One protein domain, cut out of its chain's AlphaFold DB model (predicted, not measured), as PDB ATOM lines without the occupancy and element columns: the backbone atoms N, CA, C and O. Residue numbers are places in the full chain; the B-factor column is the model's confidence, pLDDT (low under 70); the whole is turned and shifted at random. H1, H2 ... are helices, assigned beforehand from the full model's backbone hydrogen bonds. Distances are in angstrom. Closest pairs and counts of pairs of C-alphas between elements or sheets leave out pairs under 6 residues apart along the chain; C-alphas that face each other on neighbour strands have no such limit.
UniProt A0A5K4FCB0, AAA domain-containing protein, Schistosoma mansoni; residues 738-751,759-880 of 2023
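Overview. This is residues 738 to 751 and 759 to 880 of the 2023 residues of the protein "AAA domain-containing protein" of Schistosoma mansoni (UniProt A0A5K4FCB0). Short H3 lies in the middle of a body of mostly crossed helices, with the hairpin H1 and H2, the side-by-side pair H4 and H6, and the hairpin H8 and H9 round it. A thin tail, residues 738 to 751, runs away from this body and makes much of the length. The printed part has 136 residues with nine named helices, H1 to H9 in order along the chain, and no named strand; the class is all helix. It is compact, with a radius of gyration of the C-alphas of 15.3 A, yet elongated, spanning 54 by 33 by 24 A.

Arrangement. Residues 741 to 742 pair, antiparallel, with residues 765 to 766. H1, residues 768 to 780, forms a helical hairpin with H2, residues 786 to 794, at a shallow tilt of 18 degrees, the closest C-alphas being those of Leu 778 and Leu 789, 5.8 A apart. The hub is H3, residues 797 to 804, which touches five helices. It touches H2 only at the corner, and residues 768 to 771 of H1 at a steep tilt of 56 degrees, closest at C-alphas Leu 771 and Lys 803, 6.7 A. H4, residues 810 to 820, touches H3 at a steep tilt of 60 degrees, closest at C-alphas Leu 804 and Pro 810, 6.3 A. H5, residues 824 to 827, touches no helix. H6, residues 830 to 840, touches H4, opposite ways at a shallow tilt of 22 degrees, closest at C-alphas Ile 814 and Leu 836, 5.8 A. H7, residues 843 to 846, only just touches H4, with 3 pairs of C-alphas within 8 A. H8, residues 850 to 861, forms a hairpin with H9, residues 870 to 880, at a steep tilt of 39 degrees, closest at C-alphas Asn 854 and Ile 880, 6.0 A. H1 and H8 are apart. Every O i to N i+4 pair is within hydrogen-bond range in H3, H4 and H6, against 7 of 9 in H1, 4 of 5 in H2, 6 of 8 in H8 and 4 of 7 in H9; H5 and H7 are too short for one.

Along the chain. H1 is 19.3 A long from C-alpha 768 at (49.821, 2.774, 29.314), H8 17.0 A, H4 15.9 A and H6 15.8 A. H9 ends at C-alpha 880, (38.118, -6.165, 44.876).

Size, cuts and confidence. The C-alphas farthest apart, those of Lys 750 and Asn 824, are 54.1 A apart. Residues 752 to 758 are not printed, with 12.0 A between C-alphas 751 and 759. No link is long. The mean pLDDT of the printed part is 70.3, and 41 residues are under 70, among them 738 to 751 and 759 to 768.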
ATOM      1  N   THR A 738      39.113   7.817  38.037       35.83
ATOM      2  CA  THR A 738      39.979   7.508  36.902       35.83
ATOM      3  C   THR A 738      40.009   5.999  36.689       35.83
ATOM      4  O   THR A 738      40.937   5.316  37.120       35.83
ATOM      5  N   MET A 739      38.996   5.468  35.998       39.52
ATOM      6  CA  MET A 739      39.063   4.130  35.423       39.52
ATOM      7  C   MET A 739      40.290   4.083  34.511       39.52
ATOM      8  O   MET A 739      40.302   4.657  33.421       39.52
ATOM      9  N   TYR A 740      41.339   3.392  34.955       46.38
ATOM     10  CA  TYR A 740      42.555   3.222  34.161       46.38
ATOM     11  C   TYR A 740      42.289   2.413  32.875       46.38
ATOM     12  O   TYR A 740      43.041   2.531  31.901       46.38
ATOM     13  N   TYR A 741      41.171   1.675  32.851       45.20
ATOM     14  CA  TYR A 741      40.488   1.170  31.658       45.20
ATOM     15  C   TYR A 741      39.551   2.229  31.070       45.20
ATOM     16  O   TYR A 741      38.523   2.570  31.653       45.20
ATOM     17  N   TRP A 742      39.800   2.633  29.832       40.95
ATOM     18  CA  TRP A 742      38.730   3.148  28.994       40.95
ATOM     19  C   TRP A 742      37.734   2.021  28.713       40.95
ATOM     20  O   TRP A 742      38.129   0.920  28.322       40.95
ATOM     21  N   LEU A 743      36.453   2.342  28.938       39.11
ATOM     22  CA  LEU A 743      35.234   1.647  28.510       39.11
ATOM     23  C   LEU A 743      35.458   0.282  27.847       39.11
ATOM     24  O   LEU A 743      35.834   0.213  26.675       39.11
ATOM     25  N   SER A 744      35.078  -0.799  28.540       34.52
ATOM     26  CA  SER A 744      34.891  -2.089  27.876       34.52
ATOM     27  C   SER A 744      33.905  -1.906  26.723       34.52
ATOM     28  O   SER A 744      32.724  -1.640  26.966       34.52
ATOM     29  N   MET A 745      34.384  -2.009  25.480       35.06
ATOM     30  CA  MET A 745      33.575  -1.771  24.283       35.06
ATOM     31  C   MET A 745      32.465  -2.825  24.182       35.06
ATOM     32  O   MET A 745      32.641  -3.867  23.555       35.06
ATOM     33  N   ASN A 746      31.295  -2.526  24.755       31.68
ATOM     34  CA  ASN A 746      30.053  -3.302  24.639       31.68
ATOM     35  C   ASN A 746      29.447  -3.166  23.225       31.68
ATOM     36  O   ASN A 746      28.249  -2.940  23.057       31.68
ATOM     37  N   LYS A 747      30.282  -3.240  22.184       32.84
ATOM     38  CA  LYS A 747      29.833  -3.211  20.798       32.84
ATOM     39  C   LYS A 747      29.292  -4.586  20.449       32.84
ATOM     40  O   LYS A 747      30.046  -5.548  20.335       32.84
ATOM     41  N   SER A 748      27.988  -4.643  20.206       31.22
ATOM     42  CA  SER A 748      27.312  -5.728  19.501       31.22
ATOM     43  C   SER A 748      27.763  -5.759  18.034       31.22
ATOM     44  O   SER A 748      26.998  -5.446  17.118       31.22
ATOM     45  N   ILE A 749      29.038  -6.079  17.804       29.75
ATOM     46  CA  ILE A 749      29.553  -6.346  16.468       29.75
ATOM     47  C   ILE A 749      28.847  -7.617  15.999       29.75
ATOM     48  O   ILE A 749      29.134  -8.705  16.494       29.75
ATOM     49  N   LYS A 750      27.932  -7.472  15.033       29.09
ATOM     50  CA  LYS A 750      27.466  -8.583  14.197       29.09
ATOM     51  C   LYS A 750      28.669  -9.080  13.385       29.09
ATOM     52  O   LYS A 750      28.874  -8.664  12.248       29.09
ATOM     53  N   LEU A 751      29.522  -9.889  14.009       28.55
ATOM     54  CA  LEU A 751      30.463 -10.739  13.294       28.55
ATOM     55  C   LEU A 751      29.632 -11.724  12.466       28.55
ATOM     56  O   LEU A 751      28.576 -12.173  12.916       28.55
ATOM     57  N   THR A 759      31.460 -14.979  23.438       36.29
ATOM     58  CA  THR A 759      32.230 -14.442  24.574       36.29
ATOM     59  C   THR A 759      32.261 -12.923  24.571       36.29
ATOM     60  O   THR A 759      32.781 -12.282  23.662       36.29
ATOM     61  N   TYR A 760      31.785 -12.325  25.668       42.47
ATOM     62  CA  TYR A 760      32.197 -10.977  26.051       42.47
ATOM     63  C   TYR A 760      33.639 -11.041  26.581       42.47
ATOM     64  O   TYR A 760      33.912 -10.837  27.763       42.47
ATOM     65  N   ASN A 761      34.595 -11.281  25.680       41.39
ATOM     66  CA  ASN A 761      35.945 -10.772  25.880       41.39
ATOM     67  C   ASN A 761      35.838  -9.244  25.819       41.39
ATOM     68  O   ASN A 761      35.961  -8.634  24.758       41.39
ATOM     69  N   LYS A 762      35.518  -8.632  26.965       49.45
ATOM     70  CA  LYS A 762      35.504  -7.182  27.145       49.45
ATOM     71  C   LYS A 762      36.853  -6.639  26.681       49.45
ATOM     72  O   LYS A 762      37.879  -6.948  27.276       49.45
ATOM     73  N   HIS A 763      36.848  -5.869  25.598       49.34
ATOM     74  CA  HIS A 763      38.054  -5.214  25.109       49.34
ATOM     75  C   HIS A 763      38.311  -4.002  26.006       49.34
ATOM     76  O   HIS A 763      37.634  -2.982  25.872       49.34
ATOM     77  N   TYR A 764      39.227  -4.160  26.959       56.54
ATOM     78  CA  TYR A 764      39.696  -3.091  27.835       56.54
ATOM     79  C   TYR A 764      40.793  -2.305  27.115       56.54
ATOM     80  O   TYR A 764      41.748  -2.896  26.620       56.54
ATOM     81  N   ILE A 765      40.665  -0.980  27.060       55.16
ATOM     82  CA  ILE A 765      41.681  -0.101  26.471       55.16
ATOM     83  C   ILE A 765      42.334   0.653  27.627       55.16
ATOM     84  O   ILE A 765      41.738   1.570  28.179       55.16
ATOM     85  N   CYS A 766      43.533   0.258  28.046       58.72
ATOM     86  CA  CYS A 766      44.194   0.869  29.204       58.72
ATOM     87  C   CYS A 766      45.133   2.007  28.767       58.72
ATOM     88  O   CYS A 766      45.729   1.939  27.695       58.72
ATOM     89  N   ASN A 767      45.286   3.065  29.573       62.93
ATOM     90  CA  ASN A 767      46.222   4.155  29.256       62.93
ATOM     91  C   ASN A 767      47.624   3.841  29.810       62.93
ATOM     92  O   ASN A 767      47.898   4.102  30.984       62.93
ATOM     93  N   ALA A 768      48.497   3.293  28.954       63.27
ATOM     94  CA  ALA A 768      49.821   2.774  29.314       63.27
ATOM     95  C   ALA A 768      50.668   3.769  30.113       63.27
ATOM     96  O   ALA A 768      51.235   3.449  31.163       63.27
ATOM     97  N   ARG A 769      50.700   5.008  29.618       70.64
ATOM     98  CA  ARG A 769      51.482   6.085  30.206       70.64
ATOM     99  C   ARG A 769      50.901   6.561  31.530       70.64
ATOM    100  O   ARG A 769      51.633   6.559  32.505       70.64
ATOM    101  N   ARG A 770      49.601   6.874  31.626       70.29
ATOM    102  CA  ARG A 770      49.018   7.324  32.914       70.29
ATOM    103  C   ARG A 770      49.221   6.299  34.034       70.29
ATOM    104  O   ARG A 770      49.559   6.680  35.148       70.29
ATOM    105  N   LEU A 771      49.098   5.007  33.720       72.31
ATOM    106  CA  LEU A 771      49.371   3.921  34.666       72.31
ATOM    107  C   LEU A 771      50.844   3.843  35.107       72.31
ATOM    108  O   LEU A 771      51.116   3.380  36.204       72.31
ATOM    109  N   THR A 772      51.810   4.259  34.289       72.75
ATOM    110  CA  THR A 772      53.253   4.273  34.631       72.75
ATOM    111  C   THR A 772      53.773   5.649  35.071       72.75
ATOM    112  O   THR A 772      54.920   5.773  35.502       72.75
ATOM    113  N   GLU A 773      52.934   6.680  34.974       73.83
ATOM    114  CA  GLU A 773      53.218   8.066  35.343       73.83
ATOM    115  C   GLU A 773      52.688   8.397  36.747       73.83
ATOM    116  O   GLU A 773      53.414   9.003  37.530       73.83
ATOM    117  N   LEU A 774      51.486   7.923  37.110       78.55
ATOM    118  CA  LEU A 774      50.888   8.123  38.439       78.55
ATOM    119  C   LEU A 774      51.809   7.709  39.611       78.55
ATOM    120  O   LEU A 774      51.951   8.504  40.540       78.55
ATOM    121  N   PRO A 775      52.484   6.536  39.605       77.35
ATOM    122  CA  PRO A 775      53.359   6.150  40.715       77.35
ATOM    123  C   PRO A 775      54.564   7.078  40.866       77.35
ATOM    124  O   PRO A 775      55.020   7.312  41.977       77.35
ATOM    125  N   TYR A 776      55.062   7.628  39.753       74.53
ATOM    126  CA  TYR A 776      56.159   8.593  39.752       74.53
ATOM    127  C   TYR A 776      55.688   9.968  40.230       74.53
ATOM    128  O   TYR A 776      56.349  10.550  41.078       74.53
ATOM    129  N   GLN A 777      54.531  10.453  39.769       74.24
ATOM    130  CA  GLN A 777      53.942  11.704  40.263       74.24
ATOM    131  C   GLN A 777      53.766  11.665  41.789       74.24
ATOM    132  O   GLN A 777      54.221  12.572  42.477       74.24
ATOM    133  N   LEU A 778      53.195  10.581  42.330       74.35
ATOM    134  CA  LEU A 778      53.014  10.418  43.778       74.35
ATOM    135  C   LEU A 778      54.340  10.225  44.539       74.35
ATOM    136  O   LEU A 778      54.439  10.656  45.682       74.35
ATOM    137  N   LEU A 779      55.368   9.629  43.921       72.42
ATOM    138  CA  LEU A 779      56.716   9.528  44.503       72.42
ATOM    139  C   LEU A 779      57.412  10.903  44.582       72.42
ATOM    140  O   LEU A 779      58.071  11.199  45.576       72.42
ATOM    141  N   GLN A 780      57.248  11.748  43.556       67.56
ATOM    142  CA  GLN A 780      57.844  13.091  43.485       67.56
ATOM    143  C   GLN A 780      57.188  14.103  44.443       67.56
ATOM    144  O   GLN A 780      57.792  15.130  44.741       67.56
ATOM    145  N   LEU A 781      55.990  13.816  44.971       66.67
ATOM    146  CA  LEU A 781      55.371  14.600  46.053       66.67
ATOM    147  C   LEU A 781      56.034  14.374  47.429       66.67
ATOM    148  O   LEU A 781      55.722  15.089  48.379       66.67
ATOM    149  N   GLY A 782      56.959  13.416  47.553       63.10
ATOM    150  CA  GLY A 782      57.771  13.223  48.755       63.10
ATOM    151  C   GLY A 782      57.087  12.434  49.878       63.10
ATOM    152  O   GLY A 782      56.283  11.532  49.643       63.10
ATOM    153  N   SER A 783      57.471  12.726  51.123       61.34
ATOM    154  CA  SER A 783      57.093  11.961  52.324       61.34
ATOM    155  C   SER A 783      55.635  12.096  52.753       61.34
ATOM    156  O   SER A 783      55.153  11.258  53.520       61.34
ATOM    157  N   ASP A 784      54.957  13.142  52.294       62.28
ATOM    158  CA  ASP A 784      53.764  13.646  52.973       62.28
ATOM    159  C   ASP A 784      52.495  12.991  52.401       62.28
ATOM    160  O   ASP A 784      51.600  12.595  53.148       62.28
ATOM    161  N   ASN A 785      52.486  12.716  51.089       67.22
ATOM    162  CA  ASN A 785      51.365  12.088  50.378       67.22
ATOM    163  C   ASN A 785      51.572  10.576  50.129       67.22
ATOM    164  O   ASN A 785      50.929   9.976  49.263       67.22
ATOM    165  N   VAL A 786      52.421   9.909  50.923       75.07
ATOM    166  CA  VAL A 786      52.649   8.445  50.844       75.07
ATOM    167  C   VAL A 786      51.353   7.642  51.041       75.07
ATOM    168  O   VAL A 786      51.206   6.552  50.482       75.07
ATOM    169  N   GLN A 787      50.374   8.193  51.766       77.06
ATOM    170  CA  GLN A 787      49.039   7.600  51.888       77.06
ATOM    171  C   GLN A 787      48.313   7.487  50.541       77.06
ATOM    172  O   GLN A 787      47.703   6.453  50.284       77.06
ATOM    173  N   ASP A 788      48.412   8.473  49.645       78.43
ATOM    174  CA  ASP A 788      47.780   8.386  48.322       78.43
ATOM    175  C   ASP A 788      48.479   7.370  47.411       78.43
ATOM    176  O   ASP A 788      47.827   6.705  46.608       78.43
ATOM    177  N   LEU A 789      49.785   7.175  47.588       80.50
ATOM    178  CA  LEU A 789      50.577   6.169  46.878       80.50
ATOM    179  C   LEU A 789      50.205   4.740  47.326       80.50
ATOM    180  O   LEU A 789      49.995   3.848  46.499       80.50
ATOM    181  N   LEU A 790      50.009   4.529  48.630       82.85
ATOM    182  CA  LEU A 790      49.434   3.290  49.171       82.85
ATOM    183  C   LEU A 790      47.997   3.071  48.665       82.85
ATOM    184  O   LEU A 790      47.646   1.970  48.232       82.85
ATOM    185  N   LYS A 791      47.182   4.128  48.673       79.69
ATOM    186  CA  LYS A 791      45.746   4.100  48.377       79.69
ATOM    187  C   LYS A 791      45.414   3.874  46.902       79.69
ATOM    188  O   LYS A 791      44.630   2.985  46.585       79.69
ATOM    189  N   HIS A 792      46.006   4.657  46.002       79.39
ATOM    190  CA  HIS A 792      45.621   4.710  44.585       79.39
ATOM    191  C   HIS A 792      46.513   3.877  43.658       79.39
ATOM    192  O   HIS A 792      46.075   3.548  42.555       79.39
ATOM    193  N   VAL A 793      47.720   3.499  44.102       82.08
ATOM    194  CA  VAL A 793      48.678   2.689  43.326       82.08
ATOM    195  C   VAL A 793      48.840   1.284  43.911       82.08
ATOM    196  O   VAL A 793      48.412   0.317  43.285       82.08
ATOM    197  N   ILE A 794      49.443   1.141  45.099       84.43
ATOM    198  CA  ILE A 794      49.916  -0.180  45.563       84.43
ATOM    199  C   ILE A 794      48.754  -1.097  45.962       84.43
ATOM    200  O   ILE A 794      48.739  -2.270  45.594       84.43
ATOM    201  N   PHE A 795      47.755  -0.569  46.669       87.09
ATOM    202  CA  PHE A 795      46.616  -1.340  47.178       87.09
ATOM    203  C   PHE A 795      45.306  -0.999  46.448       87.09
ATOM    204  O   PHE A 795      44.219  -1.011  47.028       87.09
ATOM    205  N   SER A 796      45.426  -0.723  45.146       83.96
ATOM    206  CA  SER A 796      44.338  -0.399  44.221       83.96
ATOM    207  C   SER A 796      44.140  -1.522  43.197       83.96
ATOM    208  O   SER A 796      45.004  -1.775  42.353       83.96
ATOM    209  N   TYR A 797      42.990  -2.202  43.249       84.57
ATOM    210  CA  TYR A 797      42.637  -3.246  42.276       84.57
ATOM    211  C   TYR A 797      42.624  -2.715  40.835       84.57
ATOM    212  O   TYR A 797      43.214  -3.336  39.945       84.57
ATOM    213  N   ASP A 798      42.016  -1.542  40.630       77.13
ATOM    214  CA  ASP A 798      41.887  -0.909  39.314       77.13
ATOM    215  C   ASP A 798      43.254  -0.511  38.723       77.13
ATOM    216  O   ASP A 798      43.448  -0.540  37.505       77.13
ATOM    217  N   PHE A 799      44.243  -0.202  39.571       82.49
ATOM    218  CA  PHE A 799      45.615   0.042  39.130       82.49
ATOM    219  C   PHE A 799      46.317  -1.258  38.700       82.49
ATOM    220  O   PHE A 799      46.822  -1.349  37.578       82.49
ATOM    221  N   ILE A 800      46.311  -2.291  39.553       84.61
ATOM    222  CA  ILE A 800      47.029  -3.557  39.303       84.61
ATOM    223  C   ILE A 800      46.462  -4.274  38.072       84.61
ATOM    224  O   ILE A 800      47.213  -4.658  37.175       84.61
ATOM    225  N   LEU A 801      45.138  -4.431  37.977       82.81
ATOM    226  CA  LEU A 801      44.524  -5.023  36.787       82.81
ATOM    227  C   LEU A 801      44.667  -4.093  35.566       82.81
ATOM    228  O   LEU A 801      44.777  -4.586  34.445       82.81
ATOM    229  N   GLY A 802      44.722  -2.769  35.767       75.92
ATOM    230  CA  GLY A 802      45.042  -1.792  34.719       75.92
ATOM    231  C   GLY A 802      46.384  -2.083  34.051       75.92
ATOM    232  O   GLY A 802      46.461  -2.146  32.826       75.92
ATOM    233  N   LYS A 803      47.423  -2.350  34.850       77.13
ATOM    234  CA  LYS A 803      48.738  -2.778  34.352       77.13
ATOM    235  C   LYS A 803      48.662  -4.085  33.570       77.13
ATOM    236  O   LYS A 803      49.128  -4.146  32.438       77.13
ATOM    237  N   LEU A 804      48.048  -5.116  34.148       76.93
ATOM    238  CA  LEU A 804      47.991  -6.454  33.544       76.93
ATOM    239  C   LEU A 804      47.231  -6.475  32.207       76.93
ATOM    240  O   LEU A 804      47.583  -7.231  31.305       76.93
ATOM    241  N   LEU A 805      46.210  -5.628  32.047       70.79
ATOM    242  CA  LEU A 805      45.444  -5.511  30.800       70.79
ATOM    243  C   LEU A 805      46.132  -4.680  29.703       70.79
ATOM    244  O   LEU A 805      45.630  -4.651  28.582       70.79
ATOM    245  N   LEU A 806      47.283  -4.053  29.971       60.89
ATOM    246  CA  LEU A 806      48.128  -3.445  28.931       60.89
ATOM    247  C   LEU A 806      48.936  -4.472  28.124       60.89
ATOM    248  O   LEU A 806      49.550  -4.103  27.127       60.89
ATOM    249  N   GLY A 807      49.009  -5.725  28.582       55.17
ATOM    250  CA  GLY A 807      50.023  -6.676  28.120       55.17
ATOM    251  C   GLY A 807      51.389  -6.490  28.793       55.17
ATOM    252  O   GLY A 807      52.316  -7.232  28.471       55.17
ATOM    253  N   LEU A 808      51.511  -5.561  29.756       57.34
ATOM    254  CA  LEU A 808      52.631  -5.563  30.699       57.34
ATOM    255  C   LEU A 808      52.614  -6.876  31.484       57.34
ATOM    256  O   LEU A 808      51.558  -7.369  31.899       57.34
ATOM    257  N   ARG A 809      53.794  -7.444  31.702       64.82
ATOM    258  CA  ARG A 809      53.942  -8.693  32.440       64.82
ATOM    259  C   ARG A 809      53.655  -8.419  33.921       64.82
ATOM    260  O   ARG A 809      53.970  -7.341  34.423       64.82
ATOM    261  N   PRO A 810      53.155  -9.406  34.684       73.00
ATOM    262  CA  PRO A 810      52.947  -9.252  36.129       73.00
ATOM    263  C   PRO A 810      54.200  -8.788  36.891       73.00
ATOM    264  O   PRO A 810      54.095  -8.134  37.927       73.00
ATOM    265  N   ASN A 811      55.388  -9.070  36.348       69.44
ATOM    266  CA  ASN A 811      56.667  -8.681  36.931       69.44
ATOM    267  C   ASN A 811      57.060  -7.213  36.695       69.44
ATOM    268  O   ASN A 811      57.841  -6.668  37.473       69.44
ATOM    269  N   ASP A 812      56.444  -6.531  35.730       70.03
ATOM    270  CA  ASP A 812      56.608  -5.084  35.551       70.03
ATOM    271  C   ASP A 812      55.917  -4.330  36.708       70.03
ATOM    272  O   ASP A 812      56.448  -3.352  37.232       70.03
ATOM    273  N   VAL A 813      54.783  -4.856  37.198       78.36
ATOM    274  CA  VAL A 813      54.093  -4.367  38.411       78.36
ATOM    275  C   VAL A 813      54.913  -4.656  39.670       78.36
ATOM    276  O   VAL A 813      55.088  -3.785  40.515       78.36
ATOM    277  N   ILE A 814      55.451  -5.874  39.789       78.46
ATOM    278  CA  ILE A 814      56.286  -6.292  40.927       78.46
ATOM    279  C   ILE A 814      57.534  -5.412  41.030       78.46
ATOM    280  O   ILE A 814      57.843  -4.913  42.108       78.46
ATOM    281  N   THR A 815      58.245  -5.183  39.924       72.57
ATOM    282  CA  THR A 815      59.451  -4.341  39.923       72.57
ATOM    283  C   THR A 815      59.130  -2.870  40.199       72.57
ATOM    284  O   THR A 815      59.869  -2.233  40.949       72.57
ATOM    285  N   GLU A 816      58.013  -2.336  39.695       76.36
ATOM    286  CA  GLU A 816      57.550  -0.983  40.035       76.36
ATOM    287  C   GLU A 816      57.199  -0.865  41.530       76.36
ATOM    288  O   GLU A 816      57.578   0.100  42.186       76.36
ATOM    289  N   PHE A 817      56.585  -1.887  42.130       81.34
ATOM    290  CA  PHE A 817      56.362  -1.935  43.578       81.34
ATOM    291  C   PHE A 817      57.675  -2.037  44.384       81.34
ATOM    292  O   PHE A 817      57.738  -1.524  45.500       81.34
ATOM    293  N   TYR A 818      58.749  -2.623  43.835       75.75
ATOM    294  CA  TYR A 818      60.090  -2.536  44.436       75.75
ATOM    295  C   TYR A 818      60.699  -1.129  44.331       75.75
ATOM    296  O   TYR A 818      61.328  -0.687  45.290       75.75
ATOM    297  N   TYR A 819      60.489  -0.412  43.221       69.76
ATOM    298  CA  TYR A 819      60.933   0.979  43.048       69.76
ATOM    299  C   TYR A 819      60.307   1.918  44.084       69.76
ATOM    300  O   TYR A 819      61.009   2.678  44.745       69.76
ATOM    301  N   LEU A 820      58.997   1.801  44.316       76.40
ATOM    302  CA  LEU A 820      58.287   2.631  45.297       76.40
ATOM    303  C   LEU A 820      58.811   2.429  46.736       76.40
ATOM    304  O   LEU A 820      58.785   3.355  47.544       76.40
ATOM    305  N   ARG A 821      59.388   1.260  47.050       73.72
ATOM    306  CA  ARG A 821      60.029   0.973  48.349       73.72
ATOM    307  C   ARG A 821      61.390   1.657  48.559       73.72
ATOM    308  O   ARG A 821      62.028   1.403  49.579       73.72
ATOM    309  N   GLN A 822      61.814   2.553  47.662       68.06
ATOM    310  CA  GLN A 822      62.867   3.535  47.953       68.06
ATOM    311  C   GLN A 822      62.476   4.480  49.107       68.06
ATOM    312  O   GLN A 822      63.343   4.869  49.889       68.06
ATOM    313  N   LEU A 823      61.189   4.825  49.264       71.79
ATOM    314  CA  LEU A 823      60.735   5.612  50.414       71.79
ATOM    315  C   LEU A 823      60.786   4.764  51.690       71.79
ATOM    316  O   LEU A 823      60.182   3.693  51.753       71.79
ATOM    317  N   ASN A 824      61.441   5.272  52.739       72.52
ATOM    318  CA  ASN A 824      61.631   4.550  54.005       72.52
ATOM    319  C   ASN A 824      60.314   4.010  54.598       72.52
ATOM    320  O   ASN A 824      60.272   2.854  55.011       72.52
ATOM    321  N   GLN A 825      59.235   4.804  54.554       72.62
ATOM    322  CA  GLN A 825      57.895   4.416  55.029       72.62
ATOM    323  C   GLN A 825      57.310   3.198  54.279       72.62
ATOM    324  O   GLN A 825      56.554   2.415  54.851       72.62
ATOM    325  N   LEU A 826      57.663   3.023  52.999       77.70
ATOM    326  CA  LEU A 826      57.238   1.899  52.156       77.70
ATOM    327  C   LEU A 826      58.216   0.715  52.260       77.70
ATOM    328  O   LEU A 826      57.807  -0.444  52.164       77.70
ATOM    329  N   ARG A 827      59.509   0.967  52.520       74.01
ATOM    330  CA  ARG A 827      60.498  -0.092  52.788       74.01
ATOM    331  C   ARG A 827      60.099  -0.929  54.007       74.01
ATOM    332  O   ARG A 827      60.190  -2.153  53.933       74.01
ATOM    333  N   THR A 828      59.620  -0.285  55.072       74.10
ATOM    334  CA  THR A 828      59.210  -0.905  56.348       74.10
ATOM    335  C   THR A 828      57.801  -1.508  56.355       74.10
ATOM    336  O   THR A 828      57.351  -1.963  57.401       74.10
ATOM    337  N   ASN A 829      57.074  -1.486  55.235       80.52
ATOM    338  CA  ASN A 829      55.695  -1.965  55.180       80.52
ATOM    339  C   ASN A 829      55.632  -3.436  54.712       80.52
ATOM    340  O   ASN A 829      55.750  -3.732  53.516       80.52
ATOM    341  N   ASP A 830      55.422  -4.353  55.663       81.05
ATOM    342  CA  ASP A 830      55.331  -5.805  55.432       81.05
ATOM    343  C   ASP A 830      54.158  -6.214  54.526       81.05
ATOM    344  O   ASP A 830      54.210  -7.254  53.862       81.05
ATOM    345  N   GLU A 831      53.116  -5.384  54.423       85.32
ATOM    346  CA  GLU A 831      51.988  -5.639  53.528       85.32
ATOM    347  C   GLU A 831      52.426  -5.675  52.062       85.32
ATOM    348  O   GLU A 831      51.992  -6.525  51.280       85.32
ATOM    349  N   ILE A 832      53.346  -4.783  51.685       85.13
ATOM    350  CA  ILE A 832      53.839  -4.691  50.308       85.13
ATOM    351  C   ILE A 832      54.629  -5.960  49.958       85.13
ATOM    352  O   ILE A 832      54.485  -6.495  48.859       85.13
ATOM    353  N   MET A 833      55.400  -6.504  50.908       82.26
ATOM    354  CA  MET A 833      56.145  -7.760  50.735       82.26
ATOM    355  C   MET A 833      55.218  -8.966  50.531       82.26
ATOM    356  O   MET A 833      55.498  -9.819  49.685       82.26
ATOM    357  N   TYR A 834      54.092  -9.023  51.246       83.73
ATOM    358  CA  TYR A 834      53.104 -10.087  51.061       83.73
ATOM    359  C   TYR A 834      52.419 -10.003  49.683       83.73
ATOM    360  O   TYR A 834      52.350 -11.004  48.962       83.73
ATOM    361  N   LEU A 835      51.978  -8.807  49.267       87.02
ATOM    362  CA  LEU A 835      51.351  -8.596  47.955       87.02
ATOM    363  C   LEU A 835      52.311  -8.920  46.796       87.02
ATOM    364  O   LEU A 835      51.921  -9.606  45.850       87.02
ATOM    365  N   LEU A 836      53.577  -8.496  46.895       83.54
ATOM    366  CA  LEU A 836      54.640  -8.813  45.931       83.54
ATOM    367  C   LEU A 836      54.795 -10.326  45.711       83.54
ATOM    368  O   LEU A 836      54.869 -10.787  44.571       83.54
ATOM    369  N   ASN A 837      54.816 -11.110  46.791       82.85
ATOM    370  CA  ASN A 837      54.983 -12.562  46.709       82.85
ATOM    371  C   ASN A 837      53.745 -13.269  46.133       82.85
ATOM    372  O   ASN A 837      53.888 -14.247  45.398       82.85
ATOM    373  N   LEU A 838      52.534 -12.757  46.376       83.86
ATOM    374  CA  LEU A 838      51.340 -13.289  45.718       83.86
ATOM    375  C   LEU A 838      51.296 -12.990  44.220       83.86
ATOM    376  O   LEU A 838      50.938 -13.882  43.453       83.86
ATOM    377  N   LEU A 839      51.678 -11.782  43.792       85.25
ATOM    378  CA  LEU A 839      51.733 -11.436  42.368       85.25
ATOM    379  C   LEU A 839      52.765 -12.296  41.616       85.25
ATOM    380  O   LEU A 839      52.484 -12.726  40.496       85.25
ATOM    381  N   ARG A 840      53.909 -12.625  42.244       81.53
ATOM    382  CA  ARG A 840      54.887 -13.596  41.709       81.53
ATOM    383  C   ARG A 840      54.249 -14.965  41.498       81.53
ATOM    384  O   ARG A 840      54.211 -15.458  40.378       81.53
ATOM    385  N   ASN A 841      53.633 -15.520  42.543       77.41
ATOM    386  CA  ASN A 841      52.975 -16.835  42.521       77.41
ATOM    387  C   ASN A 841      51.694 -16.879  41.653       77.41
ATOM    388  O   ASN A 841      50.950 -17.869  41.680       77.41
ATOM    389  N   LEU A 842      51.402 -15.800  40.924       80.60
ATOM    390  CA  LEU A 842      50.287 -15.647  39.999       80.60
ATOM    391  C   LEU A 842      50.707 -15.308  38.572       80.60
ATOM    392  O   LEU A 842      49.849 -15.298  37.686       80.60
ATOM    393  N   SER A 843      51.990 -15.041  38.322       79.00
ATOM    394  CA  SER A 843      52.410 -14.402  37.079       79.00
ATOM    395  C   SER A 843      52.085 -15.235  35.832       79.00
ATOM    396  O   SER A 843      51.589 -14.695  34.845       79.00
ATOM    397  N   SER A 844      52.257 -16.557  35.906       73.83
ATOM    398  CA  SER A 844      51.929 -17.509  34.835       73.83
ATOM    399  C   SER A 844      50.430 -17.622  34.524       73.83
ATOM    400  O   SER A 844      50.063 -17.930  33.393       73.83
ATOM    401  N   LYS A 845      49.549 -17.357  35.499       75.77
ATOM    402  CA  LYS A 845      48.086 -17.370  35.309       75.77
ATOM    403  C   LYS A 845      47.582 -16.033  34.766       75.77
ATOM    404  O   LYS A 845      46.744 -15.988  33.866       75.77
ATOM    405  N   LEU A 846      48.106 -14.933  35.313       79.55
ATOM    406  CA  LEU A 846      47.696 -13.573  34.967       79.55
ATOM    407  C   LEU A 846      48.165 -13.148  33.569       79.55
ATOM    408  O   LEU A 846      47.480 -12.344  32.945       79.55
ATOM    409  N   SER A 847      49.265 -13.706  33.049       70.05
ATOM    410  CA  SER A 847      49.696 -13.471  31.662       70.05
ATOM    411  C   SER A 847      48.782 -14.121  30.612       70.05
ATOM    412  O   SER A 847      48.717 -13.636  29.485       70.05
ATOM    413  N   ILE A 848      48.048 -15.185  30.971       70.12
ATOM    414  CA  ILE A 848      47.055 -15.834  30.098       70.12
ATOM    415  C   ILE A 848      45.707 -15.104  30.179       70.12
ATOM    416  O   ILE A 848      45.078 -14.835  29.156       70.12
ATOM    417  N   ALA A 849      45.250 -14.773  31.392       74.54
ATOM    418  CA  ALA A 849      43.967 -14.108  31.604       74.54
ATOM    419  C   ALA A 849      44.015 -13.103  32.775       74.54
ATOM    420  O   ALA A 849      43.681 -13.460  33.909       74.54
ATOM    421  N   PRO A 850      44.330 -11.817  32.515       76.93
ATOM    422  CA  PRO A 850      44.324 -10.757  33.528       76.93
ATOM    423  C   PRO A 850      43.010 -10.642  34.316       76.93
ATOM    424  O   PRO A 850      43.017 -10.335  35.505       76.93
ATOM    425  N   THR A 851      41.869 -10.960  33.693       77.41
ATOM    426  CA  THR A 851      40.538 -10.946  34.330       77.41
ATOM    427  C   THR A 851      40.344 -12.009  35.423       77.41
ATOM    428  O   THR A 851      39.297 -12.027  36.072       77.41
ATOM    429  N   LEU A 852      41.340 -12.869  35.663       82.56
ATOM    430  CA  LEU A 852      41.430 -13.736  36.840       82.56
ATOM    431  C   LEU A 852      42.039 -13.034  38.067       82.56
ATOM    432  O   LEU A 852      42.165 -13.681  39.103       82.56
ATOM    433  N   LEU A 853      42.431 -11.751  38.003       85.62
ATOM    434  CA  LEU A 853      43.064 -11.088  39.152       85.62
ATOM    435  C   LEU A 853      42.154 -11.047  40.387       85.62
ATOM    436  O   LEU A 853      42.638 -11.309  41.482       85.62
ATOM    437  N   ASN A 854      40.856 -10.750  40.234       83.86
ATOM    438  CA  ASN A 854      39.942 -10.651  41.378       83.86
ATOM    439  C   ASN A 854      39.711 -12.010  42.042       83.86
ATOM    440  O   ASN A 854      40.190 -12.189  43.146       83.86
ATOM    441  N   VAL A 855      39.077 -12.969  41.356       84.38
ATOM    442  CA  VAL A 855      39.661 -14.295  41.139       84.38
ATOM    443  C   VAL A 855      40.643 -14.813  42.194       84.38
ATOM    444  O   VAL A 855      40.329 -15.177  43.327       84.38
ATOM    445  N   GLU A 856      41.888 -14.844  41.743       83.97
ATOM    446  CA  GLU A 856      43.032 -15.374  42.451       83.97
ATOM    447  C   GLU A 856      43.475 -14.508  43.643       83.97
ATOM    448  O   GLU A 856      43.869 -15.080  44.661       83.97
ATOM    449  N   LEU A 857      43.394 -13.167  43.585       83.82
ATOM    450  CA  LEU A 857      43.727 -12.331  44.748       83.82
ATOM    451  C   LEU A 857      42.705 -12.518  45.870       83.82
ATOM    452  O   LEU A 857      43.109 -12.846  46.975       83.82
ATOM    453  N   ALA A 858      41.404 -12.382  45.609       80.83
ATOM    454  CA  ALA A 858      40.336 -12.598  46.590       80.83
ATOM    455  C   ALA A 858      40.405 -13.993  47.223       80.83
ATOM    456  O   ALA A 858      40.154 -14.134  48.420       80.83
ATOM    457  N   GLY A 859      40.779 -15.008  46.435       73.49
ATOM    458  CA  GLY A 859      41.063 -16.343  46.948       73.49
ATOM    459  C   GLY A 859      42.229 -16.310  47.931       73.49
ATOM    460  O   GLY A 859      42.071 -16.676  49.091       73.49
ATOM    461  N   ARG A 860      43.398 -15.824  47.497       78.39
ATOM    462  CA  ARG A 860      44.643 -15.896  48.280       78.39
ATOM    463  C   ARG A 860      44.729 -14.902  49.447       78.39
ATOM    464  O   ARG A 860      45.363 -15.239  50.438       78.39
ATOM    465  N   ILE A 861      44.096 -13.726  49.382       78.72
ATOM    466  CA  ILE A 861      44.112 -12.696  50.448       78.72
ATOM    467  C   ILE A 861      42.864 -12.703  51.336       78.72
ATOM    468  O   ILE A 861      42.875 -12.061  52.382       78.72
ATOM    469  N   GLY A 862      41.804 -13.438  50.973       71.73
ATOM    470  CA  GLY A 862      40.532 -13.452  51.712       71.73
ATOM    471  C   GLY A 862      40.635 -13.884  53.182       71.73
ATOM    472  O   GLY A 862      39.714 -13.636  53.956       71.73
ATOM    473  N   HIS A 863      41.758 -14.491  53.581       71.46
ATOM    474  CA  HIS A 863      42.054 -14.881  54.958       71.46
ATOM    475  C   HIS A 863      42.779 -13.802  55.797       71.46
ATOM    476  O   HIS A 863      42.870 -13.963  57.009       71.46
ATOM    477  N   LEU A 864      43.277 -12.708  55.199       74.55
ATOM    478  CA  LEU A 864      44.011 -11.637  55.908       74.55
ATOM    479  C   LEU A 864      43.111 -10.570  56.554       74.55
ATOM    480  O   LEU A 864      43.587  -9.591  57.127       74.55
ATOM    481  N   ILE A 865      41.798 -10.721  56.463       69.69
ATOM    482  CA  ILE A 865      40.841  -9.731  56.958       69.69
ATOM    483  C   ILE A 865      40.869  -9.705  58.484       69.69
ATOM    484  O   ILE A 865      40.772 -10.756  59.112       69.69
ATOM    485  N   SER A 866      40.952  -8.497  59.049       64.43
ATOM    486  CA  SER A 866      41.181  -8.212  60.477       64.43
ATOM    487  C   SER A 866      42.502  -8.719  61.059       64.43
ATOM    488  O   SER A 866      42.618  -8.840  62.276       64.43
ATOM    489  N   THR A 867      43.492  -9.001  60.216       65.63
ATOM    490  CA  THR A 867      44.895  -8.917  60.644       65.63
ATOM    491  C   THR A 867      45.331  -7.445  60.659       65.63
ATOM    492  O   THR A 867      44.604  -6.581  60.162       65.63
ATOM    493  N   ASP A 868      46.526  -7.149  61.176       66.70
ATOM    494  CA  ASP A 868      47.094  -5.789  61.179       66.70
ATOM    495  C   ASP A 868      47.391  -5.236  59.766       66.70
ATOM    496  O   ASP A 868      47.752  -4.069  59.617       66.70
ATOM    497  N   TYR A 869      47.190  -6.054  58.723       77.89
ATOM    498  CA  TYR A 869      47.338  -5.715  57.308       77.89
ATOM    499  C   TYR A 869      46.178  -4.813  56.829       77.89
ATOM    500  O   TYR A 869      45.228  -5.247  56.163       77.89
ATOM    501  N   ALA A 870      46.241  -3.540  57.219       76.43
ATOM    502  CA  ALA A 870      45.252  -2.507  56.948       76.43
ATOM    503  C   ALA A 870      45.122  -2.138  55.459       76.43
ATOM    504  O   ALA A 870      44.051  -1.688  55.048       76.43
ATOM    505  N   TYR A 871      46.145  -2.336  54.630       81.64
ATOM    506  CA  TYR A 871      46.077  -2.018  53.204       81.64
ATOM    507  C   TYR A 871      45.691  -3.229  52.331       81.64
ATOM    508  O   TYR A 871      44.862  -3.070  51.437       81.64
ATOM    509  N   ILE A 872      46.162  -4.453  52.600       82.38
ATOM    510  CA  ILE A 872      45.709  -5.668  51.893       82.38
ATOM    511  C   ILE A 872      44.331  -6.103  52.392       82.38
ATOM    512  O   ILE A 872      43.377  -6.184  51.615       82.38
ATOM    513  N   GLY A 873      44.246  -6.434  53.685       73.05
ATOM    514  CA  GLY A 873      43.106  -7.131  54.288       73.05
ATOM    515  C   GLY A 873      41.864  -6.256  54.435       73.05
ATOM    516  O   GLY A 873      40.757  -6.778  54.553       73.05
ATOM    517  N   ARG A 874      42.045  -4.930  54.393       75.60
ATOM    518  CA  ARG A 874      40.969  -3.935  54.357       75.60
ATOM    519  C   ARG A 874      40.900  -3.284  52.974       75.60
ATOM    520  O   ARG A 874      39.975  -3.572  52.230       75.60
ATOM    521  N   GLN A 875      41.846  -2.421  52.601       80.26
ATOM    522  CA  GLN A 875      41.660  -1.532  51.445       80.26
ATOM    523  C   GLN A 875      41.599  -2.264  50.089       80.26
ATOM    524  O   GLN A 875      40.591  -2.153  49.387       80.26
ATOM    525  N   LEU A 876      42.638  -3.026  49.728       85.68
ATOM    526  CA  LEU A 876      42.711  -3.745  48.455       85.68
ATOM    527  C   LEU A 876      41.555  -4.739  48.334       85.68
ATOM    528  O   LEU A 876      40.863  -4.742  47.317       85.68
ATOM    529  N   LEU A 877      41.300  -5.544  49.370       83.63
ATOM    530  CA  LEU A 877      40.221  -6.526  49.308       83.63
ATOM    531  C   LEU A 877      38.825  -5.888  49.263       83.63
ATOM    532  O   LEU A 877      37.997  -6.366  48.494       83.63
ATOM    533  N   ASN A 878      38.571  -4.785  49.978       80.26
ATOM    534  CA  ASN A 878      37.315  -4.047  49.821       80.26
ATOM    535  C   ASN A 878      37.161  -3.534  48.375       80.26
ATOM    536  O   ASN A 878      36.074  -3.649  47.815       80.26
ATOM    537  N   SER A 879      38.230  -3.027  47.738       78.70
ATOM    538  CA  SER A 879      38.169  -2.593  46.326       78.70
ATOM    539  C   SER A 879      37.872  -3.760  45.372       78.70
ATOM    540  O   SER A 879      37.056  -3.628  44.463       78.70
ATOM    541  N   ILE A 880      38.435  -4.946  45.629       82.81
ATOM    542  CA  ILE A 880      38.118  -6.165  44.876       82.81
ATOM    543  C   ILE A 880      36.648  -6.566  45.086       82.81
ATOM    544  O   ILE A 880      35.933  -6.812  44.112       82.81
TER     545      ILE A 880